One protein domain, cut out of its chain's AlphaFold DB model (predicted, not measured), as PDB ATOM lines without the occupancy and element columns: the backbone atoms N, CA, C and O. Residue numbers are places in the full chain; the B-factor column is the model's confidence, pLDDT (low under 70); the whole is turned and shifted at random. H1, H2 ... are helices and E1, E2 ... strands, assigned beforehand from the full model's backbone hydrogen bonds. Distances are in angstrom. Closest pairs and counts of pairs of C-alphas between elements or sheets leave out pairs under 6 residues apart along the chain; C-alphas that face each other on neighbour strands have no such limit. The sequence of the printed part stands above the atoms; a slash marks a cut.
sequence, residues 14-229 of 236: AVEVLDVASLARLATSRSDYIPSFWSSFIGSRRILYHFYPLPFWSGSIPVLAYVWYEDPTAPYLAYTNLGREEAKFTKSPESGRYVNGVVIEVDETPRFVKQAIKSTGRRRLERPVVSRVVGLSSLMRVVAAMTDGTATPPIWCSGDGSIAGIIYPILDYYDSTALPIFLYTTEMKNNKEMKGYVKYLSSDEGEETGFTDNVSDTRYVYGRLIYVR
ATOM      1  N   ALA A  14      -7.186  22.314  38.216       95.31
ATOM      2  CA  ALA A  14      -8.193  23.337  37.969       95.31
ATOM      3  C   ALA A  14      -9.596  22.719  37.873       95.31
ATOM      4  O   ALA A  14      -9.790  21.728  37.169       95.31
ATOM      5  N   VAL A  15     -10.562  23.324  38.562       96.56
ATOM      6  CA  VAL A  15     -11.980  22.955  38.525       96.56
ATOM      7  C   VAL A  15     -12.798  24.226  38.325       96.56
ATOM      8  O   VAL A  15     -12.784  25.113  39.177       96.56
ATOM      9  N   GLU A  16     -13.502  24.313  37.200       97.75
ATOM     10  CA  GLU A  16     -14.471  25.383  36.967       97.75
ATOM     11  C   GLU A  16     -15.748  25.081  37.754       97.75
ATOM     12  O   GLU A  16     -16.333  24.009  37.595       97.75
ATOM     13  N   VAL A  17     -16.162  25.999  38.624       97.94
ATOM     14  CA  VAL A  17     -17.432  25.904  39.353       97.94
ATOM     15  C   VAL A  17     -18.517  26.708  38.642       97.94
ATOM     16  O   VAL A  17     -18.221  27.593  37.843       97.94
ATOM     17  N   LEU A  18     -19.781  26.393  38.936       96.62
ATOM     18  CA  LEU A  18     -20.933  26.948  38.219       96.62
ATOM     19  C   LEU A  18     -21.106  28.459  38.423       96.62
ATOM     20  O   LEU A  18     -21.426  29.171  37.476       96.62
ATOM     21  N   ASP A  19     -20.920  28.937  39.653       96.38
ATOM     22  CA  ASP A  19     -21.176  30.323  40.037       96.38
ATOM     23  C   ASP A  19     -20.370  30.742  41.283       96.38
ATOM     24  O   ASP A  19     -19.682  29.942  41.931       96.38
ATOM     25  N   VAL A  20     -20.451  32.034  41.622       97.00
ATOM     26  CA  VAL A  20     -19.797  32.618  42.805       97.00
ATOM     27  C   VAL A  20     -20.308  31.978  44.100       97.00
ATOM     28  O   VAL A  20     -19.518  31.766  45.017       97.00
ATOM     29  N   ALA A  21     -21.592  31.613  44.177       96.56
ATOM     30  CA  ALA A  21     -22.161  30.957  45.354       96.56
ATOM     31  C   ALA A  21     -21.535  29.575  45.597       96.56
ATOM     32  O   ALA A  21     -21.160  29.252  46.722       96.56
ATOM     33  N   SER A  22     -21.332  28.791  44.539       97.56
ATOM     34  CA  SER A  22     -20.653  27.495  44.582       97.56
ATOM     35  C   SER A  22     -19.191  27.641  44.999       97.56
ATOM     36  O   SER A  22     -18.706  26.849  45.810       97.56
ATOM     37  N   LEU A  23     -18.492  28.668  44.493       97.81
ATOM     38  CA  LEU A  23     -17.121  28.960  44.917       97.81
ATOM     39  C   LEU A  23     -17.064  29.338  46.403       97.81
ATOM     40  O   LEU A  23     -16.213  28.830  47.136       97.81
ATOM     41  N   ALA A  24     -17.976  30.202  46.851       96.75
ATOM     42  CA  ALA A  24     -18.063  30.652  48.235       96.75
ATOM     43  C   ALA A  24     -18.376  29.495  49.191       96.75
ATOM     44  O   ALA A  24     -17.705  29.341  50.211       96.75
ATOM     45  N   ARG A  25     -19.326  28.628  48.823       95.88
ATOM     46  CA  ARG A  25     -19.672  27.414  49.571       95.88
ATOM     47  C   ARG A  25     -18.472  26.486  49.733       95.88
ATOM     48  O   ARG A  25     -18.237  25.975  50.823       95.88
ATOM     49  N   LEU A  26     -17.689  26.279  48.673       96.12
ATOM     50  CA  LEU A  26     -16.474  25.469  48.760       96.12
ATOM     51  C   LEU A  26     -15.435  26.117  49.684       96.12
ATOM     52  O   LEU A  26     -14.923  25.456  50.583       96.12
ATOM     53  N   ALA A  27     -15.146  27.404  49.491       95.00
ATOM     54  CA  ALA A  27     -14.119  28.109  50.256       95.00
ATOM     55  C   ALA A  27     -14.445  28.219  51.756       95.00
ATOM     56  O   ALA A  27     -13.537  28.284  52.576       95.00
ATOM     57  N   THR A  28     -15.732  28.218  52.110       93.12
ATOM     58  CA  THR A  28     -16.228  28.289  53.497       93.12
ATOM     59  C   THR A  28     -16.550  26.924  54.108       93.12
ATOM     60  O   THR A  28     -16.967  26.850  55.260       93.12
ATOM     61  N   SER A  29     -16.339  25.829  53.371       90.88
ATOM     62  CA  SER A  29     -16.640  24.469  53.846       90.88
ATOM     63  C   SER A  29     -15.716  23.976  54.967       90.88
ATOM     64  O   SER A  29     -16.004  22.963  55.606       90.88
ATOM     65  N   ARG A  30     -14.610  24.685  55.215       82.88
ATOM     66  CA  ARG A  30     -13.594  24.365  56.217       82.88
ATOM     67  C   ARG A  30     -13.542  25.448  57.288       82.88
ATOM     68  O   ARG A  30     -13.437  26.625  56.969       82.88
ATOM     69  N   SER A  31     -13.596  25.041  58.555       76.38
ATOM     70  CA  SER A  31     -13.526  25.946  59.712       76.38
ATOM     71  C   SER A  31     -12.098  26.257  60.162       76.38
ATOM     72  O   SER A  31     -11.886  27.191  60.927       76.38
ATOM     73  N   ASP A  32     -11.123  25.476  59.703       74.56
ATOM     74  CA  ASP A  32      -9.710  25.589  60.062       74.56
ATOM     75  C   ASP A  32      -8.923  26.536  59.141       74.56
ATOM     76  O   ASP A  32      -7.707  26.666  59.272       74.56
ATOM     77  N   TYR A  33      -9.608  27.202  58.209       74.94
ATOM     78  CA  TYR A  33      -9.003  28.098  57.236       74.94
ATOM     79  C   TYR A  33      -9.838  29.360  57.061       74.94
ATOM     80  O   TYR A  33     -11.065  29.308  57.042       74.94
ATOM     81  N   ILE A  34      -9.170  30.496  56.877       81.69
ATOM     82  CA  ILE A  34      -9.853  31.749  56.561       81.69
ATOM     83  C   ILE A  34     -10.052  31.800  55.050       81.69
ATOM     84  O   ILE A  34      -9.063  31.815  54.312       81.69
ATOM     85  N   PRO A  35     -11.303  31.813  54.558       91.81
ATOM     86  CA  PRO A  35     -11.558  31.773  53.129       91.81
ATOM     87  C   PRO A  35     -10.858  32.940  52.422       91.81
ATOM     88  O   PRO A  35     -10.994  34.101  52.801       91.81
ATOM     89  N   SER A  36     -10.106  32.630  51.372       94.44
ATOM     90  CA  SER A  36      -9.492  33.637  50.507       94.44
ATOM     91  C   SER A  36      -9.939  33.422  49.076       94.44
ATOM     92  O   SER A  36      -9.809  32.306  48.555       94.44
ATOM     93  N   PHE A  37     -10.365  34.488  48.424       96.88
ATOM     94  CA  PHE A  37     -10.711  34.513  47.014       96.88
ATOM     95  C   PHE A  37      -9.712  35.395  46.291       96.88
ATOM     96  O   PHE A  37      -9.420  36.492  46.731       96.88
ATOM     97  N   TRP A  38      -9.168  34.933  45.184       96.81
ATOM     98  CA  TRP A  38      -8.195  35.673  44.402       96.81
ATOM     99  C   TRP A  38      -8.877  36.177  43.143       96.81
ATOM    100  O   TRP A  38      -9.566  35.411  42.473       96.81
ATOM    101  N   SER A  39      -8.690  37.453  42.831       97.00
ATOM    102  CA  SER A  39      -9.304  38.123  41.688       97.00
ATOM    103  C   SER A  39      -8.216  38.647  40.764       97.00
ATOM    104  O   SER A  39      -7.280  39.316  41.207       97.00
ATOM    105  N   SER A  40      -8.311  38.312  39.481       96.00
ATOM    106  CA  SER A  40      -7.381  38.781  38.454       96.00
ATOM    107  C   SER A  40      -7.976  38.636  37.056       96.00
ATOM    108  O   SER A  40      -9.131  38.246  36.893       96.00
ATOM    109  N   PHE A  41      -7.183  38.939  36.025       94.31
ATOM    110  CA  PHE A  41      -7.604  38.841  34.629       94.31
ATOM    111  C   PHE A  41      -6.787  37.811  33.841       94.31
ATOM    112  O   PHE A  41      -5.559  37.702  33.976       94.31
ATOM    113  N   ILE A  42      -7.469  37.056  32.976       93.62
ATOM    114  CA  ILE A  42      -6.859  36.237  31.922       93.62
ATOM    115  C   ILE A  42      -7.387  36.749  30.579       93.62
ATOM    116  O   ILE A  42      -8.522  36.479  30.192       93.62
ATOM    117  N   GLY A  43      -6.547  37.499  29.860       90.44
ATOM    118  CA  GLY A  43      -7.025  38.291  28.725       90.44
ATOM    119  C   GLY A  43      -7.946  39.402  29.230       90.44
ATOM    120  O   GLY A  43      -7.597  40.083  30.189       90.44
ATOM    121  N   SER A  44      -9.122  39.555  28.623       90.88
ATOM    122  CA  SER A  44     -10.152  40.512  29.054       90.88
ATOM    123  C   SER A  44     -11.121  39.960  30.103       90.88
ATOM    124  O   SER A  44     -11.937  40.710  30.630       90.88
ATOM    125  N   ARG A  45     -11.066  38.657  30.407       93.44
ATOM    126  CA  ARG A  45     -12.017  38.007  31.317       93.44
ATOM    127  C   ARG A  45     -11.484  38.033  32.741       93.44
ATOM    128  O   ARG A  45     -10.353  37.598  32.985       93.44
ATOM    129  N   ARG A  46     -12.307  38.511  33.673       95.19
ATOM    130  CA  ARG A  46     -12.027  38.436  35.106       95.19
ATOM    131  C   ARG A  46     -12.292  37.015  35.600       95.19
ATOM    132  O   ARG A  46     -13.243  36.351  35.183       95.19
ATOM    133  N   ILE A  47     -11.407  36.547  36.467       97.06
ATOM    134  CA  ILE A  47     -11.479  35.244  37.115       97.06
ATOM    135  C   ILE A  47     -11.438  35.440  38.624       97.06
ATOM    136  O   ILE A  47     -10.634  36.226  39.129       97.06
ATOM    137  N   LEU A  48     -12.286  34.698  39.329       97.81
ATOM    138  CA  LEU A  48     -12.260  34.569  40.778       97.81
ATOM    139  C   LEU A  48     -11.907  33.124  41.126       97.81
ATOM    140  O   LEU A  48     -12.492  32.200  40.558       97.81
ATOM    141  N   TYR A  49     -10.946  32.908  42.020       97.62
ATOM    142  CA  TYR A  49     -10.471  31.561  42.335       97.62
ATOM    143  C   TYR A  49     -10.068  31.370  43.795       97.62
ATOM    144  O   TYR A  49      -9.712  32.306  44.501       97.62
ATOM    145  N   HIS A  50     -10.121  30.121  44.240       96.44
ATOM    146  CA  HIS A  50      -9.775  29.682  45.584       96.44
ATOM    147  C   HIS A  50      -8.908  28.418  45.506       96.44
ATOM    148  O   HIS A  50      -9.108  27.567  44.635       96.44
ATOM    149  N   PHE A  51      -7.946  28.292  46.422       94.62
ATOM    150  CA  PHE A  51      -7.117  27.097  46.549       94.62
ATOM    151  C   PHE A  51      -7.647  26.218  47.672       94.62
ATOM    152  O   PHE A  51      -7.625  26.622  48.829       94.62
ATOM    153  N   TYR A  52      -8.071  25.010  47.322       93.00
ATOM    154  CA  TYR A  52      -8.637  24.051  48.253       93.00
ATOM    155  C   TYR A  52      -7.757  22.796  48.328       93.00
ATOM    156  O   TYR A  52      -7.616  22.095  47.321       93.00
ATOM    157  N   PRO A  53      -7.150  22.476  49.480       91.12
ATOM    158  CA  PRO A  53      -6.444  21.214  49.643       91.12
ATOM    159  C   PRO A  53      -7.449  20.072  49.832       91.12
ATOM    160  O   PRO A  53      -8.180  20.032  50.823       91.12
ATOM    161  N   LEU A  54      -7.479  19.137  48.879       89.94
ATOM    162  CA  LEU A  54      -8.304  17.931  48.921       89.94
ATOM    163  C   LEU A  54      -7.484  16.759  49.491       89.94
ATOM    164  O   LEU A  54      -6.588  16.277  48.792       89.94
ATOM    165  N   PRO A  55      -7.769  16.267  50.711       87.25
ATOM    166  CA  PRO A  55      -7.049  15.129  51.280       87.25
ATOM    167  C   PRO A  55      -7.149  13.895  50.373       87.25
ATOM    168  O   PRO A  55      -8.243  13.503  49.964       87.25
ATOM    169  N   PHE A  56      -6.013  13.279  50.044       83.00
ATOM    170  CA  PHE A  56      -5.941  12.153  49.115       83.00
ATOM    171  C   PHE A  56      -4.797  11.183  49.454       83.00
ATOM    172  O   PHE A  56      -3.632  11.399  49.113       83.00
ATOM    173  N   TRP A  57      -5.151  10.048  50.062       82.44
ATOM    174  CA  TRP A  57      -4.206   9.000  50.469       82.44
ATOM    175  C   TRP A  57      -3.084   9.533  51.375       82.44
ATOM    176  O   TRP A  57      -3.330   9.809  52.544       82.44
ATOM    177  N   SER A  58      -1.857   9.651  50.858       78.38
ATOM    178  CA  SER A  58      -0.660  10.040  51.615       78.38
ATOM    179  C   SER A  58      -0.343  11.539  51.570       78.38
ATOM    180  O   SER A  58       0.661  11.953  52.146       78.38
ATOM    181  N   GLY A  59      -1.146  12.339  50.870       81.50
ATOM    182  CA  GLY A  59      -0.956  13.782  50.727       81.50
ATOM    183  C   GLY A  59      -2.262  14.479  50.361       81.50
ATOM    184  O   GLY A  59      -3.325  13.868  50.389       81.50
ATOM    185  N   SER A  60      -2.196  15.755  50.003       87.69
ATOM    186  CA  SER A  60      -3.375  16.517  49.580       87.69
ATOM    187  C   SER A  60      -3.235  16.939  48.129       87.69
ATOM    188  O   SER A  60      -2.193  17.425  47.712       87.69
ATOM    189  N   ILE A  61      -4.282  16.781  47.330       89.19
ATOM    190  CA  ILE A  61      -4.321  17.312  45.971       89.19
ATOM    191  C   ILE A  61      -4.780  18.771  46.058       89.19
ATOM    192  O   ILE A  61      -5.919  19.020  46.451       89.19
ATOM    193  N   PRO A  62      -3.946  19.755  45.683       91.06
ATOM    194  CA  PRO A  62      -4.379  21.138  45.660       91.06
ATOM    195  C   PRO A  62      -5.309  21.358  44.467       91.06
ATOM    196  O   PRO A  62      -4.929  21.160  43.308       91.06
ATOM    197  N   VAL A  63      -6.528  21.785  44.761       94.00
ATOM    198  CA  VAL A  63      -7.548  22.160  43.786       94.00
ATOM    199  C   VAL A  63      -7.543  23.676  43.632       94.00
ATOM    200  O   VAL A  63      -7.586  24.412  44.611       94.00
ATOM    201  N   LEU A  64      -7.487  24.148  42.394       96.06
ATOM    202  CA  LEU A  64      -7.785  25.522  42.014       96.06
ATOM    203  C   LEU A  64      -9.244  25.551  41.556       96.06
ATOM    204  O   LEU A  64      -9.532  25.263  40.394       96.06
ATOM    205  N   ALA A  65     -10.155  25.870  42.467       97.62
ATOM    206  CA  ALA A  65     -11.551  26.094  42.119       97.62
ATOM    207  C   ALA A  65     -11.700  27.517  41.580       97.62
ATOM    208  O   ALA A  65     -11.190  28.455  42.197       97.62
ATOM    209  N   TYR A  66     -12.357  27.694  40.438       98.12
ATOM    210  CA  TYR A  66     -12.470  29.006  39.811       98.12
ATOM    211  C   TYR A  66     -13.805  29.219  39.109       98.12
ATOM    212  O   TYR A  66     -14.460  28.270  38.694       98.12
ATOM    213  N   VAL A  67     -14.173  30.484  38.943       98.00
ATOM    214  CA  VAL A  67     -15.334  30.920  38.167       98.00
ATOM    215  C   VAL A  67     -14.951  32.133  37.323       98.00
ATOM    216  O   VAL A  67     -14.167  32.989  37.749       98.00
ATOM    217  N   TRP A  68     -15.487  32.203  36.109       96.94
ATOM    218  CA  TRP A  68     -15.444  33.422  35.306       96.94
ATOM    219  C   TRP A  68     -16.584  34.331  35.734       96.94
ATOM    220  O   TRP A  68     -17.723  33.884  35.828       96.94
ATOM    221  N   TYR A  69     -16.288  35.598  35.982       91.94
ATOM    222  CA  TYR A  69     -17.275  36.528  36.516       91.94
ATOM    223  C   TYR A  69     -17.077  37.910  35.906       91.94
ATOM    224  O   TYR A  69     -15.945  38.288  35.617       91.94
ATOM    225  N   GLU A  70     -18.161  38.643  35.668       88.31
ATOM    226  CA  GLU A  70     -18.112  39.921  34.946       88.31
ATOM    227  C   GLU A  70     -18.201  41.126  35.880       88.31
ATOM    228  O   GLU A  70     -17.542  42.139  35.622       88.31
ATOM    229  N   ASP A  71     -18.940  41.014  36.988       87.06
ATOM    230  CA  ASP A  71     -19.149  42.167  37.856       87.06
ATOM    231  C   ASP A  71     -17.871  42.533  38.638       87.06
ATOM    232  O   ASP A  71     -16.978  41.698  38.867       87.06
ATOM    233  N   PRO A  72     -17.747  43.802  39.061       85.44
ATOM    234  CA  PRO A  72     -16.675  44.221  39.946       85.44
ATOM    235  C   PRO A  72     -16.660  43.407  41.243       85.44
ATOM    236  O   PRO A  72     -17.692  43.156  41.861       85.44
ATOM    237  N   THR A  73     -15.460  43.038  41.680       89.88
ATOM    238  CA  THR A  73     -15.248  42.485  43.017       89.88
ATOM    239  C   THR A  73     -15.300  43.590  44.069       89.88
ATOM    240  O   THR A  73     -14.998  44.746  43.776       89.88
ATOM    241  N   ALA A  74     -15.647  43.223  45.301       95.19
ATOM    242  CA  ALA A  74     -15.465  44.068  46.478       95.19
ATOM    243  C   ALA A  74     -14.375  43.477  47.394       95.19
ATOM    244  O   ALA A  74     -13.952  42.338  47.172       95.19
ATOM    245  N   PRO A  75     -13.921  44.224  48.416       96.56
ATOM    246  CA  PRO A  75     -12.925  43.777  49.383       96.56
ATOM    247  C   PRO A  75     -13.153  42.392  50.007       96.56
ATOM    248  O   PRO A  75     -12.187  41.656  50.226       96.56
ATOM    249  N   TYR A  76     -14.416  42.019  50.232       96.94
ATOM    250  CA  TYR A  76     -14.816  40.766  50.866       96.94
ATOM    251  C   TYR A  76     -15.910  40.055  50.069       96.94
ATOM    252  O   TYR A  76     -16.676  40.674  49.326       96.94
ATOM    253  N   LEU A  77     -15.994  38.740  50.258       97.00
ATOM    254  CA  LEU A  77     -17.118  37.912  49.837       97.00
ATOM    255  C   LEU A  77     -17.727  37.269  51.086       97.00
ATOM    256  O   LEU A  77     -17.101  36.422  51.729       97.00
ATOM    257  N   ALA A  78     -18.937  37.698  51.430       96.06
ATOM    258  CA  ALA A  78     -19.708  37.175  52.546       96.06
ATOM    259  C   ALA A  78     -20.595  36.020  52.074       96.06
ATOM    260  O   ALA A  78     -21.270  36.123  51.046       96.06
ATOM    261  N   TYR A  79     -20.613  34.934  52.841       96.75
ATOM    262  CA  TYR A  79     -21.402  33.741  52.558       96.75
ATOM    263  C   TYR A  79     -22.202  33.298  53.778       96.75
ATOM    264  O   TYR A  79     -21.698  33.306  54.900       96.75
ATOM    265  N   THR A  80     -23.439  32.860  53.567       95.81
ATOM    266  CA  THR A  80     -24.221  32.153  54.583       95.81
ATOM    267  C   THR A  80     -25.101  31.095  53.934       95.81
ATOM    268  O   THR A  80     -25.620  31.288  52.837       95.81
ATOM    269  N   ASN A  81     -25.302  29.984  54.636       93.94
ATOM    270  CA  ASN A  81     -26.316  28.977  54.327       93.94
ATOM    271  C   ASN A  81     -27.461  28.982  55.361       93.94
ATOM    272  O   ASN A  81     -28.352  28.135  55.298       93.94
ATOM    273  N   LEU A  82     -27.451  29.917  56.322       91.50
ATOM    274  CA  LEU A  82     -28.431  29.975  57.405       91.50
ATOM    275  C   LEU A  82     -29.719  30.685  56.958       91.50
ATOM    276  O   LEU A  82     -29.751  31.894  56.711       91.50
ATOM    277  N   GLY A  83     -30.810  29.919  56.901       90.88
ATOM    278  CA  GLY A  83     -32.150  30.366  56.507       90.88
ATOM    279  C   GLY A  83     -32.354  30.378  54.991       90.88
ATOM    280  O   GLY A  83     -33.239  29.695  54.483       90.88
ATOM    281  N   ARG A  84     -31.512  31.114  54.265       92.56
ATOM    282  CA  ARG A  84     -31.448  31.105  52.800       92.56
ATOM    283  C   ARG A  84     -30.000  31.283  52.380       92.56
ATOM    284  O   ARG A  84     -29.311  32.129  52.943       92.56
ATOM    285  N   GLU A  85     -29.566  30.498  51.400       96.12
ATOM    286  CA  GLU A  85     -28.221  30.642  50.861       96.12
ATOM    287  C   GLU A  85     -28.039  32.001  50.184       96.12
ATOM    288  O   GLU A  85     -28.874  32.440  49.385       96.12
ATOM    289  N   GLU A  86     -26.937  32.661  50.521       95.94
ATOM    290  CA  GLU A  86     -26.569  33.960  49.985       95.94
ATOM    291  C   GLU A  86     -25.045  34.074  49.912       95.94
ATOM    292  O   GLU A  86     -24.339  33.761  50.873       95.94
ATOM    293  N   ALA A  87     -24.551  34.536  48.764       96.38
ATOM    294  CA  ALA A  87     -23.165  34.921  48.546       96.38
ATOM    295  C   ALA A  87     -23.160  36.337  47.967       96.38
ATOM    296  O   ALA A  87     -23.782  36.573  46.929       96.38
ATOM    297  N   LYS A  88     -22.493  37.278  48.638       95.50
ATOM    298  CA  LYS A  88     -22.489  38.687  48.233       95.50
ATOM    299  C   LYS A  88     -21.137  39.348  48.462       95.50
ATOM    300  O   LYS A  88     -20.486  39.130  49.482       95.50
ATOM    301  N   PHE A  89     -20.730  40.174  47.507       96.38
ATOM    302  CA  PHE A  89     -19.554  41.023  47.648       96.38
ATOM    303  C   PHE A  89     -19.854  42.199  48.579       96.38
ATOM    304  O   PHE A  89     -20.894  42.846  48.444       96.38
ATOM    305  N   THR A  90     -18.943  42.484  49.508       96.06
ATOM    306  CA  THR A  90     -19.101  43.541  50.516       96.06
ATOM    307  C   THR A  90     -17.817  44.353  50.683       96.06
ATOM    308  O   THR A  90     -16.708  43.890  50.401       96.06
ATOM    309  N   LYS A  91     -17.967  45.611  51.115       96.06
ATOM    310  CA  LYS A  91     -16.836  46.518  51.378       96.06
ATOM    311  C   LYS A  91     -16.157  46.256  52.719       96.06
ATOM    312  O   LYS A  91     -14.982  46.579  52.857       96.06
ATOM    313  N   SER A  92     -16.894  45.648  53.643       94.00
ATOM    314  CA  SER A  92     -16.503  45.313  55.008       94.00
ATOM    315  C   SER A  92     -16.932  43.882  55.364       94.00
ATOM    316  O   SER A  92     -17.845  43.342  54.723       94.00
ATOM    317  N   PRO A  93     -16.274  43.226  56.340       92.44
ATOM    318  CA  PRO A  93     -16.736  41.943  56.858       92.44
ATOM    319  C   PRO A  93     -18.146  42.060  57.447       92.44
ATOM    320  O   PRO A  93     -18.408  42.895  58.310       92.44
ATOM    321  N   GLU A  94     -19.046  41.183  57.018       93.50
ATOM    322  CA  GLU A  94     -20.400  41.090  57.556       93.50
ATOM    323  C   GLU A  94     -20.401  40.419  58.930       93.50
ATOM    324  O   GLU A  94     -19.629  39.497  59.198       93.50
ATOM    325  N   SER A  95     -21.304  40.844  59.807       88.56
ATOM    326  CA  SER A  95     -21.427  40.270  61.150       88.56
ATOM    327  C   SER A  95     -22.520  39.197  61.237       88.56
ATOM    328  O   SER A  95     -23.318  38.982  60.320       88.56
ATOM    329  N   GLY A  96     -22.571  38.495  62.372       90.38
ATOM    330  CA  GLY A  96     -23.641  37.551  62.679       90.38
ATOM    331  C   GLY A  96     -23.514  36.230  61.922       90.38
ATOM    332  O   GLY A  96     -22.648  35.421  62.231       90.38
ATOM    333  N   ARG A  97     -24.423  35.978  60.971       92.19
ATOM    334  CA  ARG A  97     -24.593  34.663  60.314       92.19
ATOM    335  C   ARG A  97     -23.648  34.396  59.137       92.19
ATOM    336  O   ARG A  97     -23.766  33.341  58.509       92.19
ATOM    337  N   TYR A  98     -22.812  35.364  58.774       94.75
ATOM    338  CA  TYR A  98     -21.957  35.280  57.594       94.75
ATOM    339  C   TYR A  98     -20.559  34.790  57.950       94.75
ATOM    340  O   TYR A  98     -19.955  35.224  58.929       94.75
ATOM    341  N   VAL A  99     -20.029  33.923  57.095       94.38
ATOM    342  CA  VAL A  99     -18.600  33.642  57.005       94.38
ATOM    343  C   VAL A  99     -18.030  34.571  55.942       94.38
ATOM    344  O   VAL A  99     -18.539  34.626  54.822       94.38
ATOM    345  N   ASN A 100     -16.981  35.307  56.291       93.81
ATOM    346  CA  ASN A 100     -16.350  36.262  55.390       93.81
ATOM    347  C   ASN A 100     -15.049  35.690  54.853       93.81
ATOM    348  O   ASN A 100     -14.208  35.233  55.626       93.81
ATOM    349  N   GLY A 101     -14.871  35.768  53.537       95.50
ATOM    350  CA  GLY A 101     -13.564  35.598  52.930       95.50
ATOM    351  C   GLY A 101     -13.025  36.897  52.366       95.50
ATOM    352  O   GLY A 101     -13.773  37.725  51.842       95.50
ATOM    353  N   VAL A 102     -11.709  37.060  52.450       95.88
ATOM    354  CA  VAL A 102     -11.021  38.198  51.838       95.88
ATOM    355  C   VAL A 102     -10.906  37.991  50.339       95.88
ATOM    356  O   VAL A 102     -10.583  36.893  49.878       95.88
ATOM    357  N   VAL A 103     -11.133  39.050  49.571       97.31
ATOM    358  CA  VAL A 103     -10.762  39.081  48.158       97.31
ATOM    359  C   VAL A 103      -9.339  39.628  48.061       97.31
ATOM    360  O   VAL A 103      -9.017  40.638  48.671       97.31
ATOM    361  N   ILE A 104      -8.469  38.952  47.322       96.31
ATOM    362  CA  ILE A 104      -7.077  39.321  47.083       96.31
ATOM    363  C   ILE A 104      -6.976  39.664  45.607       96.31
ATOM    364  O   ILE A 104      -7.020  38.786  44.744       96.31
ATOM    365  N   GLU A 105      -6.871  40.949  45.307       95.94
ATOM    366  CA  GLU A 105      -6.726  41.412  43.933       95.94
ATOM    367  C   GLU A 105      -5.253  41.369  43.541       95.94
ATOM    368  O   GLU A 105      -4.401  41.943  44.223       95.94
ATOM    369  N   VAL A 106      -4.944  40.665  42.451       95.06
ATOM    370  CA  VAL A 106      -3.585  40.564  41.909       95.06
ATOM    371  C   VAL A 106      -3.532  41.132  40.499       95.06
ATOM    372  O   VAL A 106      -4.381  40.823  39.663       95.06
ATOM    373  N   ASP A 107      -2.513  41.955  40.238       91.94
ATOM    374  CA  ASP A 107      -2.364  42.693  38.976       91.94
ATOM    375  C   ASP A 107      -2.297  41.750  37.771       91.94
ATOM    376  O   ASP A 107      -2.911  41.970  36.728       91.94
ATOM    377  N   GLU A 108      -1.551  40.658  37.930       91.25
ATOM    378  CA  GLU A 108      -1.414  39.626  36.919       91.25
ATOM    379  C   GLU A 108      -1.761  38.264  37.501       91.25
ATOM    380  O   GLU A 108      -1.214  37.850  38.522       91.25
ATOM    381  N   THR A 109      -2.611  37.514  36.791       93.19
ATOM    382  CA  THR A 109      -2.899  36.129  37.176       93.19
ATOM    383  C   THR A 109      -1.586  35.328  37.251       93.19
ATOM    384  O   THR A 109      -0.867  35.265  36.237       93.19
ATOM    385  N   PRO A 110      -1.279  34.666  38.386       91.06
ATOM    386  CA  PRO A 110      -0.044  33.914  38.552       91.06
ATOM    387  C   PRO A 110       0.152  32.872  37.450       91.06
ATOM    388  O   PRO A 110      -0.786  32.201  37.008       91.06
ATOM    389  N   ARG A 111       1.401  32.693  37.001       87.94
ATOM    390  CA  ARG A 111       1.715  31.785  35.879       87.94
ATOM    391  C   ARG A 111       1.198  30.366  36.108       87.94
ATOM    392  O   ARG A 111       0.689  29.754  35.174       87.94
ATOM    393  N   PHE A 112       1.302  29.857  37.332       87.38
ATOM    394  CA  PHE A 112       0.863  28.504  37.669       87.38
ATOM    395  C   PHE A 112      -0.664  28.336  37.630       87.38
ATOM    396  O   PHE A 112      -1.142  27.284  37.220       87.38
ATOM    397  N   VAL A 113      -1.423  29.390  37.947       92.31
ATOM    398  CA  VAL A 113      -2.887  29.432  37.797       92.31
ATOM    399  C   VAL A 113      -3.258  29.369  36.314       92.31
ATOM    400  O   VAL A 113      -4.034  28.508  35.903       92.31
ATOM    401  N   LYS A 114      -2.618  30.195  35.469       91.56
ATOM    402  CA  LYS A 114      -2.807  30.146  34.003       91.56
ATOM    403  C   LYS A 114      -2.485  28.758  33.433       91.56
ATOM    404  O   LYS A 114      -3.166  28.291  32.525       91.56
ATOM    405  N   GLN A 115      -1.431  28.111  33.934       88.81
ATOM    406  CA  GLN A 115      -1.022  26.774  33.495       88.81
ATOM    407  C   GLN A 115      -2.015  25.685  33.903       88.81
ATOM    408  O   GLN A 115      -2.282  24.804  33.081       88.81
ATOM    409  N   ALA A 116      -2.540  25.763  35.132       90.94
ATOM    410  CA  ALA A 116      -3.552  24.856  35.661       90.94
ATOM    411  C   ALA A 116      -4.826  24.900  34.808       90.94
ATOM    412  O   ALA A 116      -5.252  23.869  34.298       90.94
ATOM    413  N   ILE A 117      -5.362  26.099  34.550       92.06
ATOM    414  CA  ILE A 117      -6.590  26.288  33.754       92.06
ATOM    415  C   ILE A 117      -6.405  25.799  32.315       92.06
ATOM    416  O   ILE A 117      -7.253  25.102  31.769       92.06
ATOM    417  N   LYS A 118      -5.259  26.099  31.692       86.81
ATOM    418  CA  LYS A 118      -4.967  25.638  30.325       86.81
ATOM    419  C   LYS A 118      -4.657  24.136  30.237       86.81
ATOM    420  O   LYS A 118      -4.324  23.668  29.153       86.81
ATOM    421  N   SER A 119      -4.689  23.395  31.352       69.81
ATOM    422  CA  SER A 119      -4.338  21.966  31.429       69.81
ATOM    423  C   SER A 119      -2.984  21.631  30.794       69.81
ATOM    424  O   SER A 119      -2.753  20.536  30.285       69.81
ATOM    425  N   THR A 120      -2.039  22.578  30.824       61.09
ATOM    426  CA  THR A 120      -0.738  22.404  30.149       61.09
ATOM    427  C   THR A 120       0.230  21.498  30.913       61.09
ATOM    428  O   THR A 120       1.292  21.199  30.377       61.09
ATOM    429  N   GLY A 121      -0.141  21.048  32.125       53.44
ATOM    430  CA  GLY A 121       0.249  19.808  32.827       53.44
ATOM    431  C   GLY A 121       1.729  19.438  33.006       53.44
ATOM    432  O   GLY A 121       2.029  18.460  33.683       53.44
ATOM    433  N   ARG A 122       2.670  20.160  32.396       53.78
ATOM    434  CA  ARG A 122       4.052  19.703  32.185       53.78
ATOM    435  C   ARG A 122       5.110  20.730  32.577       53.78
ATOM    436  O   ARG A 122       6.290  20.492  32.337       53.78
ATOM    437  N   ARG A 123       4.727  21.885  33.131       58.59
ATOM    438  CA  ARG A 123       5.678  22.952  33.472       58.59
ATOM    439  C   ARG A 123       5.902  23.050  34.974       58.59
ATOM    440  O   ARG A 123       4.963  23.028  35.759       58.59
ATOM    441  N   ARG A 124       7.185  23.151  35.319       66.75
ATOM    442  CA  ARG A 124       7.711  23.233  36.678       66.75
ATOM    443  C   ARG A 124       7.274  24.545  37.331       66.75
ATOM    444  O   ARG A 124       7.414  25.605  36.724       66.75
ATOM    445  N   LEU A 125       6.779  24.468  38.564       72.19
ATOM    446  CA  LEU A 125       6.581  25.634  39.426       72.19
ATOM    447  C   LEU A 125       7.939  26.264  39.774       72.19
ATOM    448  O   LEU A 125       8.799  25.598  40.352       72.19
ATOM    449  N   GLU A 126       8.126  27.542  39.444       67.12
ATOM    450  CA  GLU A 126       9.234  28.343  39.976       67.12
ATOM    451  C   GLU A 126       8.940  28.679  41.447       67.12
ATOM    452  O   GLU A 126       7.811  29.028  41.796       67.12
ATOM    453  N   ARG A 127       9.943  28.510  42.320       69.75
ATOM    454  CA  ARG A 127       9.843  28.798  43.757       69.75
ATOM    455  C   ARG A 127      10.797  29.937  44.135       69.75
ATOM    456  O   ARG A 127      11.948  29.889  43.696       69.75
ATOM    457  N   PRO A 128      10.385  30.874  45.007       70.56
ATOM    458  CA  PRO A 128       9.022  31.067  45.518       70.56
ATOM    459  C   PRO A 128       8.071  31.519  44.401       70.56
ATOM    460  O   PRO A 128       8.507  32.086  43.403       70.56
ATOM    461  N   VAL A 129       6.772  31.274  44.571       86.12
ATOM    462  CA  VAL A 129       5.782  31.906  43.696       86.12
ATOM    463  C   VAL A 129       5.674  33.362  44.123       86.12
ATOM    464  O   VAL A 129       5.515  33.642  45.307       86.12
ATOM    465  N   VAL A 130       5.766  34.281  43.172       89.50
ATOM    466  CA  VAL A 130       5.693  35.721  43.428       89.50
ATOM    467  C   VAL A 130       4.455  36.272  42.729       89.50
ATOM    468  O   VAL A 130       4.209  35.940  41.567       89.50
ATOM    469  N   SER A 131       3.667  37.088  43.431       92.56
ATOM    470  CA  SER A 131       2.475  37.728  42.868       92.56
ATOM    471  C   SER A 131       2.318  39.150  43.388       92.56
ATOM    472  O   SER A 131       2.355  39.384  44.595       92.56
ATOM    473  N   ARG A 132       2.122  40.097  42.467       94.62
ATOM    474  CA  ARG A 132       1.892  41.503  42.804       94.62
ATOM    475  C   ARG A 132       0.413  41.721  43.109       94.62
ATOM    476  O   ARG A 132      -0.430  41.340  42.295       94.62
ATOM    477  N   VAL A 133       0.110  42.276  44.276       95.62
ATOM    478  CA  VAL A 133      -1.254  42.641  44.677       95.62
ATOM    479  C   VAL A 133      -1.580  44.065  44.240       95.62
ATOM    480  O   VAL A 133      -0.690  44.912  44.152       95.62
ATOM    481  N   VAL A 134      -2.865  44.335  44.011       93.25
ATOM    482  CA  VAL A 134      -3.365  45.667  43.661       93.25
ATOM    483  C   VAL A 134      -3.372  46.535  44.918       93.25
ATOM    484  O   VAL A 134      -4.314  46.519  45.709       93.25
ATOM    485  N   GLY A 135      -2.284  47.269  45.114       90.75
ATOM    486  CA  GLY A 135      -2.141  48.265  46.168       90.75
ATOM    487  C   GLY A 135      -1.997  47.725  47.596       90.75
ATOM    488  O   GLY A 135      -2.012  46.518  47.857       90.75
ATOM    489  N   LEU A 136      -1.799  48.645  48.540       92.81
ATOM    490  CA  LEU A 136      -1.533  48.346  49.946       92.81
ATOM    491  C   LEU A 136      -2.756  47.757  50.661       92.81
ATOM    492  O   LEU A 136      -2.596  46.847  51.472       92.81
ATOM    493  N   SER A 137      -3.973  48.194  50.319       95.12
ATOM    494  CA  SER A 137      -5.214  47.659  50.903       95.12
ATOM    495  C   SER A 137      -5.384  46.160  50.638       95.12
ATOM    496  O   SER A 137      -5.733  45.414  51.548       95.12
ATOM    497  N   SER A 138      -5.050  45.673  49.436       95.25
ATOM    498  CA  SER A 138      -5.075  44.231  49.125       95.25
ATOM    499  C   SER A 138      -4.096  43.429  49.976       95.25
ATOM    500  O   SER A 138      -4.428  42.337  50.431       95.25
ATOM    501  N   LEU A 139      -2.898  43.968  50.222       95.69
ATOM    502  CA  LEU A 139      -1.928  43.333  51.114       95.69
ATOM    503  C   LEU A 139      -2.455  43.307  52.556       95.69
ATOM    504  O   LEU A 139      -2.387  42.278  53.230       95.69
ATOM    505  N   MET A 140      -3.023  44.425  53.010       96.50
ATOM    506  CA  MET A 140      -3.549  44.581  54.363       96.50
ATOM    507  C   MET A 140      -4.794  43.735  54.639       96.50
ATOM    508  O   MET A 140      -4.926  43.240  55.754       96.50
ATOM    509  N   ARG A 141      -5.648  43.468  53.642       95.56
ATOM    510  CA  ARG A 141      -6.732  42.472  53.742       95.56
ATOM    511  C   ARG A 141      -6.202  41.106  54.157       95.56
ATOM    512  O   ARG A 141      -6.748  40.469  55.052       95.56
ATOM    513  N   VAL A 142      -5.107  40.664  53.540       95.38
ATOM    514  CA  VAL A 142      -4.490  39.373  53.872       95.38
ATOM    515  C   VAL A 142      -3.867  39.400  55.265       95.38
ATOM    516  O   VAL A 142      -4.021  38.443  56.017       95.38
ATOM    517  N   VAL A 143      -3.216  40.503  55.645       95.50
ATOM    518  CA  VAL A 143      -2.694  40.694  57.010       95.50
ATOM    519  C   VAL A 143      -3.824  40.612  58.039       95.50
ATOM    520  O   VAL A 143      -3.682  39.905  59.034       95.50
ATOM    521  N   ALA A 144      -4.946  41.291  57.789       93.69
ATOM    522  CA  ALA A 144      -6.119  41.280  58.654       93.69
ATOM    523  C   ALA A 144      -6.734  39.887  58.774       93.69
ATOM    524  O   ALA A 144      -7.014  39.455  59.887       93.69
ATOM    525  N   ALA A 145      -6.857  39.158  57.663       91.62
ATOM    526  CA  ALA A 145      -7.271  37.761  57.691       91.62
ATOM    527  C   ALA A 145      -6.318  36.915  58.544       91.62
ATOM    528  O   ALA A 145      -6.756  36.187  59.415       91.62
ATOM    529  N   MET A 146      -5.008  37.027  58.359       91.19
ATOM    530  CA  MET A 146      -4.034  36.182  59.062       91.19
ATOM    531  C   MET A 146      -3.751  36.599  60.518       91.19
ATOM    532  O   MET A 146      -2.885  36.003  61.156       91.19
ATOM    533  N   THR A 147      -4.413  37.635  61.035       88.75
ATOM    534  CA  THR A 147      -4.191  38.135  62.397       88.75
ATOM    535  C   THR A 147      -4.958  37.290  63.413       88.75
ATOM    536  O   THR A 147      -6.175  37.165  63.327       88.75
ATOM    537  N   ASP A 148      -4.268  36.767  64.428       78.44
ATOM    538  CA  ASP A 148      -4.839  35.903  65.476       78.44
ATOM    539  C   ASP A 148      -5.023  36.632  66.824       78.44
ATOM    540  O   ASP A 148      -4.807  36.101  67.913       78.44
ATOM    541  N   GLY A 149      -5.440  37.897  66.758       70.12
ATOM    542  CA  GLY A 149      -5.724  38.750  67.914       70.12
ATOM    543  C   GLY A 149      -4.500  39.472  68.485       70.12
ATOM    544  O   GLY A 149      -4.616  40.640  68.843       70.12
ATOM    545  N   THR A 150      -3.321  38.838  68.533       70.69
ATOM    546  CA  THR A 150      -2.099  39.485  69.069       70.69
ATOM    547  C   THR A 150      -0.919  39.486  68.098       70.69
ATOM    548  O   THR A 150      -0.141  40.455  68.072       70.69
ATOM    549  N   ALA A 151      -0.801  38.465  67.244       82.19
ATOM    550  CA  ALA A 151       0.217  38.408  66.211       82.19
ATOM    551  C   ALA A 151      -0.368  38.808  64.853       82.19
ATOM    552  O   ALA A 151      -1.482  38.453  64.482       82.19
ATOM    553  N   THR A 152       0.415  39.579  64.103       89.44
ATOM    554  CA  THR A 152       0.150  39.881  62.695       89.44
ATOM    555  C   THR A 152       1.339  39.377  61.889       89.44
ATOM    556  O   THR A 152       2.473  39.451  62.388       89.44
ATOM    557  N   PRO A 153       1.127  38.831  60.679       92.25
ATOM    558  CA  PRO A 153       2.240  38.398  59.848       92.25
ATOM    559  C   PRO A 153       3.171  39.585  59.549       92.25
ATOM    560  O   PRO A 153       2.690  40.700  59.320       92.25
ATOM    561  N   PRO A 154       4.500  39.376  59.541       94.06
ATOM    562  CA  PRO A 154       5.433  40.437  59.198       94.06
ATOM    563  C   PRO A 154       5.269  40.825  57.728       94.06
ATOM    564  O   PRO A 154       5.235  39.965  56.842       94.06
ATOM    565  N   ILE A 155       5.224  42.129  57.475       95.44
ATOM    566  CA  ILE A 155       5.328  42.703  56.138       95.44
ATOM    567  C   ILE A 155       6.806  43.002  55.895       95.44
ATOM    568  O   ILE A 155       7.383  43.893  56.511       95.44
ATOM    569  N   TRP A 156       7.436  42.237  55.011       95.06
ATOM    570  CA  TRP A 156       8.831  42.413  54.625       95.06
ATOM    571  C   TRP A 156       8.960  43.590  53.671       95.06
ATOM    572  O   TRP A 156       8.375  43.569  52.587       95.06
ATOM    573  N   CYS A 157       9.749  44.586  54.061       93.00
ATOM    574  CA  CYS A 157       9.968  45.799  53.289       93.00
ATOM    575  C   CYS A 157      11.422  45.904  52.854       93.00
ATOM    576  O   CYS A 157      12.332  45.751  53.672       93.00
ATOM    577  N   SER A 158      11.660  46.211  51.582       91.56
ATOM    578  CA  SER A 158      12.994  46.621  51.150       91.56
ATOM    579  C   SER A 158      13.407  47.900  51.887       91.56
ATOM    580  O   SER A 158      12.565  48.724  52.249       91.56
ATOM    581  N   GLY A 159      14.707  48.083  52.126       84.12
ATOM    582  CA  GLY A 159      15.213  49.243  52.869       84.12
ATOM    583  C   GLY A 159      14.856  50.601  52.248       84.12
ATOM    584  O   GLY A 159      14.769  51.591  52.964       84.12
ATOM    585  N   ASP A 160      14.613  50.645  50.938       84.44
ATOM    586  CA  ASP A 160      14.160  51.834  50.206       84.44
ATOM    587  C   ASP A 160      12.626  51.966  50.118       84.44
ATOM    588  O   ASP A 160      12.122  52.916  49.519       84.44
ATOM    589  N   GLY A 161      11.874  51.011  50.675       82.31
ATOM    590  CA  GLY A 161      10.414  50.980  50.624       82.31
ATOM    591  C   GLY A 161       9.816  50.675  49.255       82.31
ATOM    592  O   GLY A 161       8.605  50.786  49.083       82.31
ATOM    593  N   SER A 162      10.631  50.317  48.262       87.56
ATOM    594  CA  SER A 162      10.149  50.025  46.910       87.56
ATOM    595  C   SER A 162       9.245  48.798  46.843       87.56
ATOM    596  O   SER A 162       8.387  48.735  45.963       87.56
ATOM    597  N   ILE A 163       9.418  47.847  47.761       91.56
ATOM    598  CA  ILE A 163       8.641  46.614  47.850       91.56
ATOM    599  C   ILE A 163       8.225  46.390  49.301       91.56
ATOM    600  O   ILE A 163       9.056  46.448  50.206       91.56
ATOM    601  N   ALA A 164       6.955  46.049  49.497       93.81
ATOM    602  CA  ALA A 164       6.432  45.516  50.747       93.81
ATOM    603  C   ALA A 164       5.615  44.257  50.463       93.81
ATOM    604  O   ALA A 164       4.800  44.252  49.542       93.81
ATOM    605  N   GLY A 165       5.821  43.188  51.230       94.75
ATOM    606  CA  GLY A 165       5.118  41.938  50.973       94.75
ATOM    607  C   GLY A 165       5.076  40.961  52.135       94.75
ATOM    608  O   GLY A 165       5.855  41.039  53.078       94.75
ATOM    609  N   ILE A 166       4.162  40.005  52.041       94.44
ATOM    610  CA  ILE A 166       3.933  38.949  53.030       94.44
ATOM    611  C   ILE A 166       4.074  37.579  52.374       94.44
ATOM    612  O   ILE A 166       3.960  37.436  51.154       94.44
ATOM    613  N   ILE A 167       4.273  36.551  53.196       92.38
ATOM    614  CA  ILE A 167       4.195  35.165  52.740       92.38
ATOM    615  C   ILE A 167       2.813  34.610  53.040       92.38
ATOM    616  O   ILE A 167       2.430  34.470  54.196       92.38
ATOM    617  N   TYR A 168       2.103  34.260  51.973       91.56
ATOM    618  CA  TYR A 168       0.830  33.569  52.009       91.56
ATOM    619  C   TYR A 168       1.034  32.082  51.686       91.56
ATOM    620  O   TYR A 168       1.407  31.747  50.554       91.56
ATOM    621  N   PRO A 169       0.849  31.167  52.650       89.88
ATOM    622  CA  PRO A 169       1.008  29.743  52.405       89.88
ATOM    623  C   PRO A 169      -0.286  29.128  51.855       89.88
ATOM    624  O   PRO A 169      -1.317  29.154  52.518       89.88
ATOM    625  N   ILE A 170      -0.225  28.482  50.687       89.25
ATOM    626  CA  ILE A 170      -1.247  27.490  50.319       89.25
ATOM    627  C   ILE A 170      -0.870  26.190  51.022       89.25
ATOM    628  O   ILE A 170       0.090  25.533  50.613       89.25
ATOM    629  N   LEU A 171      -1.586  25.859  52.093       88.56
ATOM    630  CA  LEU A 171      -1.331  24.680  52.921       88.56
ATOM    631  C   LEU A 171      -1.634  23.373  52.178       88.56
ATOM    632  O   LEU A 171      -2.389  23.358  51.206       88.56
ATOM    633  N   ASP A 172      -1.026  22.285  52.655       87.56
ATOM    634  CA  ASP A 172      -1.263  20.910  52.207       87.56
ATOM    635  C   ASP A 172      -1.190  20.767  50.675       87.56
ATOM    636  O   ASP A 172      -2.127  20.351  49.991       87.56
ATOM    637  N   TYR A 173      -0.051  21.167  50.110       86.81
ATOM    638  CA  TYR A 173       0.145  21.251  48.668       86.81
ATOM    639  C   TYR A 173       0.913  20.027  48.142       86.81
ATOM    640  O   TYR A 173       2.150  19.993  48.171       86.81
ATOM    641  N   TYR A 174       0.188  19.031  47.618       87.44
ATOM    642  CA  TYR A 174       0.726  17.715  47.241       87.44
ATOM    643  C   TYR A 174       1.445  17.060  48.429       87.44
ATOM    644  O   TYR A 174       0.854  16.895  49.494       87.44
ATOM    645  N   ASP A 175       2.721  16.715  48.257       82.62
ATOM    646  CA  ASP A 175       3.558  16.105  49.293       82.62
ATOM    647  C   ASP A 175       4.329  17.162  50.123       82.62
ATOM    648  O   ASP A 175       5.257  16.829  50.862       82.62
ATOM    649  N   SER A 176       4.029  18.459  49.959       82.19
ATOM    650  CA  SER A 176       4.631  19.558  50.733       82.19
ATOM    651  C   SER A 176       3.657  20.137  51.751       82.19
ATOM    652  O   SER A 176       2.475  20.290  51.467       82.19
ATOM    653  N   THR A 177       4.190  20.579  52.894       83.31
ATOM    654  CA  THR A 177       3.423  21.278  53.938       83.31
ATOM    655  C   THR A 177       2.713  22.523  53.408       83.31
ATOM    656  O   THR A 177       1.592  22.801  53.808       83.31
ATOM    657  N   ALA A 178       3.352  23.271  52.503       88.12
ATOM    658  CA  ALA A 178       2.727  24.399  51.827       88.12
ATOM    659  C   ALA A 178       3.453  24.773  50.526       88.12
ATOM    660  O   ALA A 178       4.658  24.533  50.374       88.12
ATOM    661  N   LEU A 179       2.733  25.434  49.620       88.25
ATOM    662  CA  LEU A 179       3.304  26.268  48.566       88.25
ATOM    663  C   LEU A 179       3.339  27.728  49.059       88.25
ATOM    664  O   LEU A 179       2.278  28.338  49.186       88.25
ATOM    665  N   PRO A 180       4.523  28.307  49.336       89.31
ATOM    666  CA  PRO A 180       4.618  29.703  49.745       89.31
ATOM    667  C   PRO A 180       4.445  30.634  48.541       89.31
ATOM    668  O   PRO A 180       5.138  30.488  47.526       89.31
ATOM    669  N   ILE A 181       3.558  31.618  48.687       90.81
ATOM    670  CA  ILE A 181       3.389  32.721  47.744       90.81
ATOM    671  C   ILE A 181       3.849  34.014  48.411       90.81
ATOM    672  O   ILE A 181       3.322  34.401  49.449       90.81
ATOM    673  N   PHE A 182       4.817  34.696  47.806       93.38
ATOM    674  CA  PHE A 182       5.179  36.053  48.186       93.38
ATOM    675  C   PHE A 182       4.221  37.036  47.506       93.38
ATOM    676  O   PHE A 182       4.299  37.254  46.292       93.38
ATOM    677  N   LEU A 183       3.292  37.576  48.293       94.31
ATOM    678  CA  LEU A 183       2.365  38.627  47.888       94.31
ATOM    679  C   LEU A 183       3.011  39.978  48.166       94.31
ATOM    680  O   LEU A 183       3.380  40.232  49.309       94.31
ATOM    681  N   TYR A 184       3.148  40.834  47.156       94.88
ATOM    682  CA  TYR A 184       3.849  42.110  47.317       94.88
ATOM    683  C   TYR A 184       3.171  43.274  46.599       94.88
ATOM    684  O   TYR A 184       2.471  43.085  45.609       94.88
ATOM    685  N   THR A 185       3.422  44.486  47.080       94.06
ATOM    686  CA  THR A 185       3.047  45.752  46.444       94.06
ATOM    687  C   THR A 185       4.277  46.642  46.287       94.06
ATOM    688  O   THR A 185       5.242  46.535  47.048       94.06
ATOM    689  N   THR A 186       4.232  47.533  45.298       92.31
ATOM    690  CA  THR A 186       5.243  48.573  45.053       92.31
ATOM    691  C   THR A 186       4.705  49.985  45.291       92.31
ATOM    692  O   THR A 186       5.389  50.964  45.006       92.31
ATOM    693  N   GLU A 187       3.472  50.114  45.788       87.88
ATOM    694  CA  GLU A 187       2.806  51.408  46.016       87.88
ATOM    695  C   GLU A 187       3.512  52.262  47.082       87.88
ATOM    696  O   GLU A 187       3.412  53.483  47.090       87.88
ATOM    697  N   MET A 188       4.300  51.624  47.951       84.12
ATOM    698  CA  MET A 188       5.079  52.304  48.986       84.12
ATOM    699  C   MET A 188       6.303  53.056  48.444       84.12
ATOM    700  O   MET A 188       6.906  53.858  49.163       84.12
ATOM    701  N   LYS A 189       6.675  52.827  47.178       81.94
ATOM    702  CA  LYS A 189       7.854  53.438  46.568       81.94
ATOM    703  C   LYS A 189       7.767  54.965  46.633       81.94
ATOM    704  O   LYS A 189       6.792  55.561  46.188       81.94
ATOM    705  N   ASN A 190       8.834  55.598  47.121       78.12
ATOM    706  CA  ASN A 190       8.955  57.051  47.321       78.12
ATOM    707  C   ASN A 190       8.035  57.654  48.397       78.12
ATOM    708  O   ASN A 190       7.969  58.882  48.508       78.12
ATOM    709  N   ASN A 191       7.346  56.844  49.205       80.94
ATOM    710  CA  ASN A 191       6.559  57.378  50.306       80.94
ATOM    711  C   ASN A 191       7.488  57.867  51.434       80.94
ATOM    712  O   ASN A 191       8.214  57.090  52.050       80.94
ATOM    713  N   LYS A 192       7.487  59.179  51.698       76.81
ATOM    714  CA  LYS A 192       8.337  59.805  52.728       76.81
ATOM    715  C   LYS A 192       7.807  59.620  54.152       76.81
ATOM    716  O   LYS A 192       8.521  59.917  55.103       76.81
ATOM    717  N   GLU A 193       6.579  59.135  54.297       82.44
ATOM    718  CA  GLU A 193       5.893  58.931  55.575       82.44
ATOM    719  C   GLU A 193       5.991  57.485  56.072       82.44
ATOM    720  O   GLU A 193       5.285  57.103  56.996       82.44
ATOM    721  N   MET A 194       6.865  56.667  55.481       83.50
ATOM    722  CA  MET A 194       7.094  55.290  55.915       83.50
ATOM    723  C   MET A 194       7.442  55.196  57.409       83.50
ATOM    724  O   MET A 194       8.375  55.845  57.885       83.50
ATOM    725  N   LYS A 195       6.686  54.358  58.128       92.00
ATOM    726  CA  LYS A 195       6.747  54.149  59.584       92.00
ATOM    727  C   LYS A 195       6.948  52.677  59.945       92.00
ATOM    728  O   LYS A 195       7.038  51.831  59.065       92.00
ATOM    729  N   GLY A 196       6.978  52.347  61.238       92.81
ATOM    730  CA  GLY A 196       7.044  50.950  61.689       92.81
ATOM    731  C   GLY A 196       5.785  50.118  61.396       92.81
ATOM    732  O   GLY A 196       5.852  48.887  61.408       92.81
ATOM    733  N   TYR A 197       4.641  50.760  61.127       95.00
ATOM    734  CA  TYR A 197       3.361  50.076  60.943       95.00
ATOM    735  C   TYR A 197       2.514  50.677  59.818       95.00
ATOM    736  O   TYR A 197       2.609  51.866  59.500       95.00
ATOM    737  N   VAL A 198       1.622  49.845  59.274       95.19
ATOM    738  CA  VAL A 198       0.485  50.254  58.438       95.19
ATOM    739  C   VAL A 198      -0.798  49.966  59.204       95.19
ATOM    740  O   VAL A 198      -1.033  48.823  59.594       95.19
ATOM    741  N   LYS A 199      -1.631  50.983  59.414       95.62
ATOM    742  CA  LYS A 199      -2.995  50.814  59.924       95.62
ATOM    743  C   LYS A 199      -3.937  50.482  58.768       95.62
ATOM    744  O   LYS A 199      -3.783  51.029  57.677       95.62
ATOM    745  N   TYR A 200      -4.902  49.610  59.021       96.31
ATOM    746  CA  TYR A 200      -5.931  49.208  58.070       96.31
ATOM    747  C   TYR A 200      -7.297  49.170  58.745       96.31
ATOM    748  O   TYR A 200      -7.441  48.589  59.821       96.31
ATOM    749  N   LEU A 201      -8.284  49.791  58.109       95.88
ATOM    750  CA  LEU A 201      -9.689  49.735  58.495       95.88
ATOM    751  C   LEU A 201     -10.526  49.482  57.247       95.88
ATOM    752  O   LEU A 201     -10.256  50.030  56.181       95.88
ATOM    753  N   SER A 202     -11.560  48.670  57.399       95.31
ATOM    754  CA  SER A 202     -12.549  48.418  56.364       95.31
ATOM    755  C   SER A 202     -13.939  48.706  56.920       95.31
ATOM    756  O   SER A 202     -14.308  48.211  57.986       95.31
ATOM    757  N   SER A 203     -14.683  49.547  56.208       93.56
ATOM    758  CA  SER A 203     -16.033  49.991  56.553       93.56
ATOM    759  C   SER A 203     -16.903  50.092  55.295       93.56
ATOM    760  O   SER A 203     -16.449  49.858  54.173       93.56
ATOM    761  N   ASP A 204     -18.168  50.469  55.463       90.06
ATOM    762  CA  ASP A 204     -19.097  50.656  54.340       90.06
ATOM    763  C   ASP A 204     -18.714  51.852  53.443       90.06
ATOM    764  O   ASP A 204     -19.085  51.914  52.262       90.06
ATOM    765  N   GLU A 205     -17.921  52.782  53.982       91.31
ATOM    766  CA  GLU A 205     -17.360  53.920  53.250       91.31
ATOM    767  C   GLU A 205     -16.186  53.498  52.352       91.31
ATOM    768  O   GLU A 205     -15.973  54.098  51.299       91.31
ATOM    769  N   GLY A 206     -15.485  52.413  52.698       91.75
ATOM    770  CA  GLY A 206     -14.377  51.861  51.925       91.75
ATOM    771  C   GLY A 206     -13.250  51.311  52.798       91.75
ATOM    772  O   GLY A 206     -13.435  50.998  53.973       91.75
ATOM    773  N   GLU A 207     -12.071  51.181  52.195       95.62
ATOM    774  CA  GLU A 207     -10.848  50.768  52.884       95.62
ATOM    775  C   GLU A 207      -9.961  51.986  53.162       95.62
ATOM    776  O   GLU A 207      -9.670  52.771  52.258       95.62
ATOM    777  N   GLU A 208      -9.490  52.118  54.401       95.44
ATOM    778  CA  GLU A 208      -8.494  53.107  54.809       95.44
ATOM    779  C   GLU A 208      -7.166  52.398  55.093       95.44
ATOM    780  O   GLU A 208      -7.111  51.456  55.888       95.44
ATOM    781  N   THR A 209      -6.081  52.878  54.482       94.81
ATOM    782  CA  THR A 209      -4.708  52.496  54.840       94.81
ATOM    783  C   THR A 209      -3.869  53.727  55.156       94.81
ATOM    784  O   THR A 209      -4.077  54.798  54.591       94.81
ATOM    785  N   GLY A 210      -2.907  53.592  56.071       93.50
ATOM    786  CA  GLY A 210      -1.974  54.676  56.376       93.50
ATOM    787  C   GLY A 210      -0.789  54.232  57.222       93.50
ATOM    788  O   GLY A 210      -0.871  53.249  57.955       93.50
ATOM    789  N   PHE A 211       0.321  54.958  57.134       94.50
ATOM    790  CA  PHE A 211       1.508  54.689  57.946       94.50
ATOM    791  C   PHE A 211       1.367  55.297  59.342       94.50
ATOM    792  O   PHE A 211       0.822  56.385  59.511       94.50
ATOM    793  N   THR A 212       1.849  54.590  60.363       94.69
ATOM    794  CA  THR A 212       1.797  55.053  61.756       94.69
ATOM    795  C   THR A 212       2.901  54.415  62.597       94.69
ATOM    796  O   THR A 212       3.343  53.304  62.315       94.69
ATOM    797  N   ASP A 213       3.326  55.108  63.653       93.56
ATOM    798  CA  ASP A 213       4.154  54.540  64.729       93.56
ATOM    799  C   ASP A 213       3.321  54.219  65.986       93.56
ATOM    800  O   ASP A 213       3.825  53.630  66.939       93.56
ATOM    801  N   ASN A 214       2.038  54.601  65.996       92.56
ATOM    802  CA  ASN A 214       1.113  54.366  67.097       92.56
ATOM    803  C   ASN A 214       0.078  53.286  66.734       92.56
ATOM    804  O   ASN A 214      -0.637  53.416  65.736       92.56
ATOM    805  N   VAL A 215      -0.013  52.265  67.589       92.88
ATOM    806  CA  VAL A 215      -0.911  51.104  67.474       92.88
ATOM    807  C   VAL A 215      -1.997  51.066  68.562       92.88
ATOM    808  O   VAL A 215      -2.501  50.003  68.908       92.88
ATOM    809  N   SER A 216      -2.336  52.217  69.153       92.62
ATOM    810  CA  SER A 216      -3.294  52.302  70.265       92.62
ATOM    811  C   SER A 216      -4.768  52.303  69.849       92.62
ATOM    812  O   SER A 216      -5.629  52.113  70.704       92.62
ATOM    813  N   ASP A 217      -5.087  52.589  68.584       93.69
ATOM    814  CA  ASP A 217      -6.474  52.682  68.117       93.69
ATOM    815  C   ASP A 217      -6.997  51.298  67.722       93.69
ATOM    816  O   ASP A 217      -6.724  50.776  66.643       93.69
ATOM    817  N   THR A 218      -7.788  50.708  68.613       91.06
ATOM    818  CA  THR A 218      -8.302  49.338  68.487       91.06
ATOM    819  C   THR A 218      -9.269  49.134  67.322       91.06
ATOM    820  O   THR A 218      -9.686  48.005  67.078       91.06
ATOM    821  N   ARG A 219      -9.664  50.199  66.613       93.06
ATOM    822  CA  ARG A 219     -10.481  50.088  65.396       93.06
ATOM    823  C   ARG A 219      -9.675  49.564  64.212       93.06
ATOM    824  O   ARG A 219     -10.259  49.000  63.294       93.06
ATOM    825  N   TYR A 220      -8.360  49.768  64.218       94.69
ATOM    826  CA  TYR A 220      -7.494  49.397  63.109       94.69
ATOM    827  C   TYR A 220      -6.817  48.050  63.346       94.69
ATOM    828  O   TYR A 220      -6.396  47.711  64.452       94.69
ATOM    829  N   VAL A 221      -6.622  47.316  62.255       94.44
ATOM    830  CA  VAL A 221      -5.625  46.250  62.180       94.44
ATOM    831  C   VAL A 221      -4.274  46.874  61.846       94.44
ATOM    832  O   VAL A 221      -4.184  47.741  60.978       94.44
ATOM    833  N   TYR A 222      -3.211  46.402  62.497       95.12
ATOM    834  CA  TYR A 222      -1.862  46.929  62.301       95.12
ATOM    835  C   TYR A 222      -0.914  45.896  61.688       95.12
ATOM    836  O   TYR A 222      -0.539  44.895  62.307       95.12
ATOM    837  N   GLY A 223      -0.474  46.174  60.465       95.25
ATOM    838  CA  GLY A 223       0.588  45.442  59.788       95.25
ATOM    839  C   GLY A 223       1.953  45.924  60.260       95.25
ATOM    840  O   GLY A 223       2.210  47.126  60.277       95.25
ATOM    841  N   ARG A 224       2.829  44.994  60.652       95.00
ATOM    842  CA  ARG A 224       4.187  45.293  61.131       95.00
ATOM    843  C   ARG A 224       5.150  45.348  59.951       95.00
ATOM    844  O   ARG A 224       5.332  44.333  59.283       95.00
ATOM    845  N   LEU A 225       5.768  46.502  59.713       94.38
ATOM    846  CA  LEU A 225       6.741  46.686  58.637       94.38
ATOM    847  C   LEU A 225       8.140  46.316  59.137       94.38
ATOM    848  O   LEU A 225       8.670  46.917  60.070       94.38
ATOM    849  N   ILE A 226       8.742  45.309  58.508       94.50
ATOM    850  CA  ILE A 226      10.082  44.815  58.820       94.50
ATOM    851  C   ILE A 226      11.012  45.201  57.676       94.50
ATOM    852  O   ILE A 226      11.048  44.548  56.630       94.50
ATOM    853  N   TYR A 227      11.768  46.275  57.883       92.75
ATOM    854  CA  TYR A 227      12.736  46.772  56.914       92.75
ATOM    855  C   TYR A 227      13.978  45.886  56.879       92.75
ATOM    856  O   TYR A 227      14.633  45.659  57.898       92.75
ATOM    857  N   VAL A 228      14.321  45.405  55.688       92.75
ATOM    858  CA  VAL A 228      15.458  44.515  55.458       92.75
ATOM    859  C   VAL A 228      16.370  45.061  54.364       92.75
ATOM    860  O   VAL A 228      15.927  45.714  53.420       92.75
ATOM    861  N   ARG A 229      17.675  44.781  54.482       88.31
ATOM    862  CA  ARG A 229      18.659  45.128  53.440       88.31
ATOM    863  C   ARG A 229      18.438  44.320  52.167       88.31
ATOM    864  O   ARG A 229      18.571  44.850  51.073       88.31
TER     865      ARG A 229
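AT A GLANCE: This is residues 14 to 229 of the 236 residues of an uncharacterized protein of Caldiarchaeum subterraneum (UniProt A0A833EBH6). Two strongly twisted sheets of seven strands, each curled round one helix, stand partly face to face with their strands crossed: the sheet of E1 to E7 wraps round H1, the sheet of E8 to E14 wraps round H3, and H3 also packs on E7 of the first sheet. H2 is a short helix on the first sheet, close to E1 and E4. The 216 printed residues hold three named helices and fourteen named strands, in the order E1 H1 E2 E3 E4 E5 E6 E7 H2 E8 H3 E9 E10 E11 E12 E13 E14, of mixed class. Both sheets are mixed, with strand orders E1 E4 E3 E2 E7 E5 E6 and E8 E11 E10 E9 E14 E12 E13. The whole is compact, with a radius of gyration of the C-alphas of 17.4 A and spans of 46 by 45 by 37 A.

IN THESE COORDINATES: Find C-alpha 14 at (-8.193, 23.337, 37.969), where E1, residues 14 to 16, begins. H1 is residues 20 to 27 and E2 is residues 36 to 42. E3, residues 45 to 56, is the longest strand at 32.0 A, and E4, residues 59 to 68, measures 28.9 A. E5 is residues 76 to 80, E6 residues 86 to 90, E7 residues 99 to 105 and H2 residues 111 to 117. E8, residues 129 to 132, leads to H3, residues 135 to 145, which starts at C-alpha 135 (-2.141, 48.265, 46.168) and measures 16.4 A. E9 is residues 154 to 158; E10, residues 164 to 173, measures 25.2 A and E11, residues 176 to 185, 26.6 A. E12 is residues 197 to 203 and E13 residues 206 to 212. E14, residues 221 to 228, runs 22.2 A to C-alpha 228 at (15.458, 44.515, 55.458).

HOW THE PARTS SIT: Start in the first sheet with the meander E2 E3 E4, each strand the antiparallel neighbour of the one before; N 50 and O 65 of the hairpin E3 and E4 are 2.8 A apart. E2 and E7 are parallel, with N 37 and O 102 at 2.8 A. The sheet curls round H1, whose Ala 21 has its C-alpha 5.2 A from that of Ala 87 in E6, their closest pair. E1, H1, E2 form a split strand-helix-strand unit, two strands running the same way with E4 and E3 between them, and a right-handed crossover. H3 lies on the opposite face from H1, at a height over the sheet of 8.3 A; the closest C-alphas of E7 and H3 are those of Ile 104 and Ser 138, 5.7 A apart. Now look to the second sheet, which has H3 on one face as two layers and curls round it; the closest C-alphas of H3 and E14 are those of Ala 144 and Val 221, 6.1 A apart. E9 E10 E11 are its meander, with N 168 and O 181 of E10 and E11 at 2.8 A, and E8, H3, E9 its split unit, also right-handed. The two sheets form a sandwich, two sheets face to face, with strands at 51 degrees; Pro 62 of E4 and Tyr 173 of E10 have the closest C-alphas of that pair, 5.4 A apart. Every O i to N i+4 pair is within hydrogen-bond range in H1 and H2, and 5 of 7 in H3.

THE WHOLE: The farthest C-alphas, those of Gly 83 and Arg 229, are 53.0 A apart. The printed part has no cut. The links H2 to E8 and E11 to E12 are long, 11 residues each. Mean pLDDT of the printed part is 90.4; residues 119 to 124 and 126 to 127 are under 70.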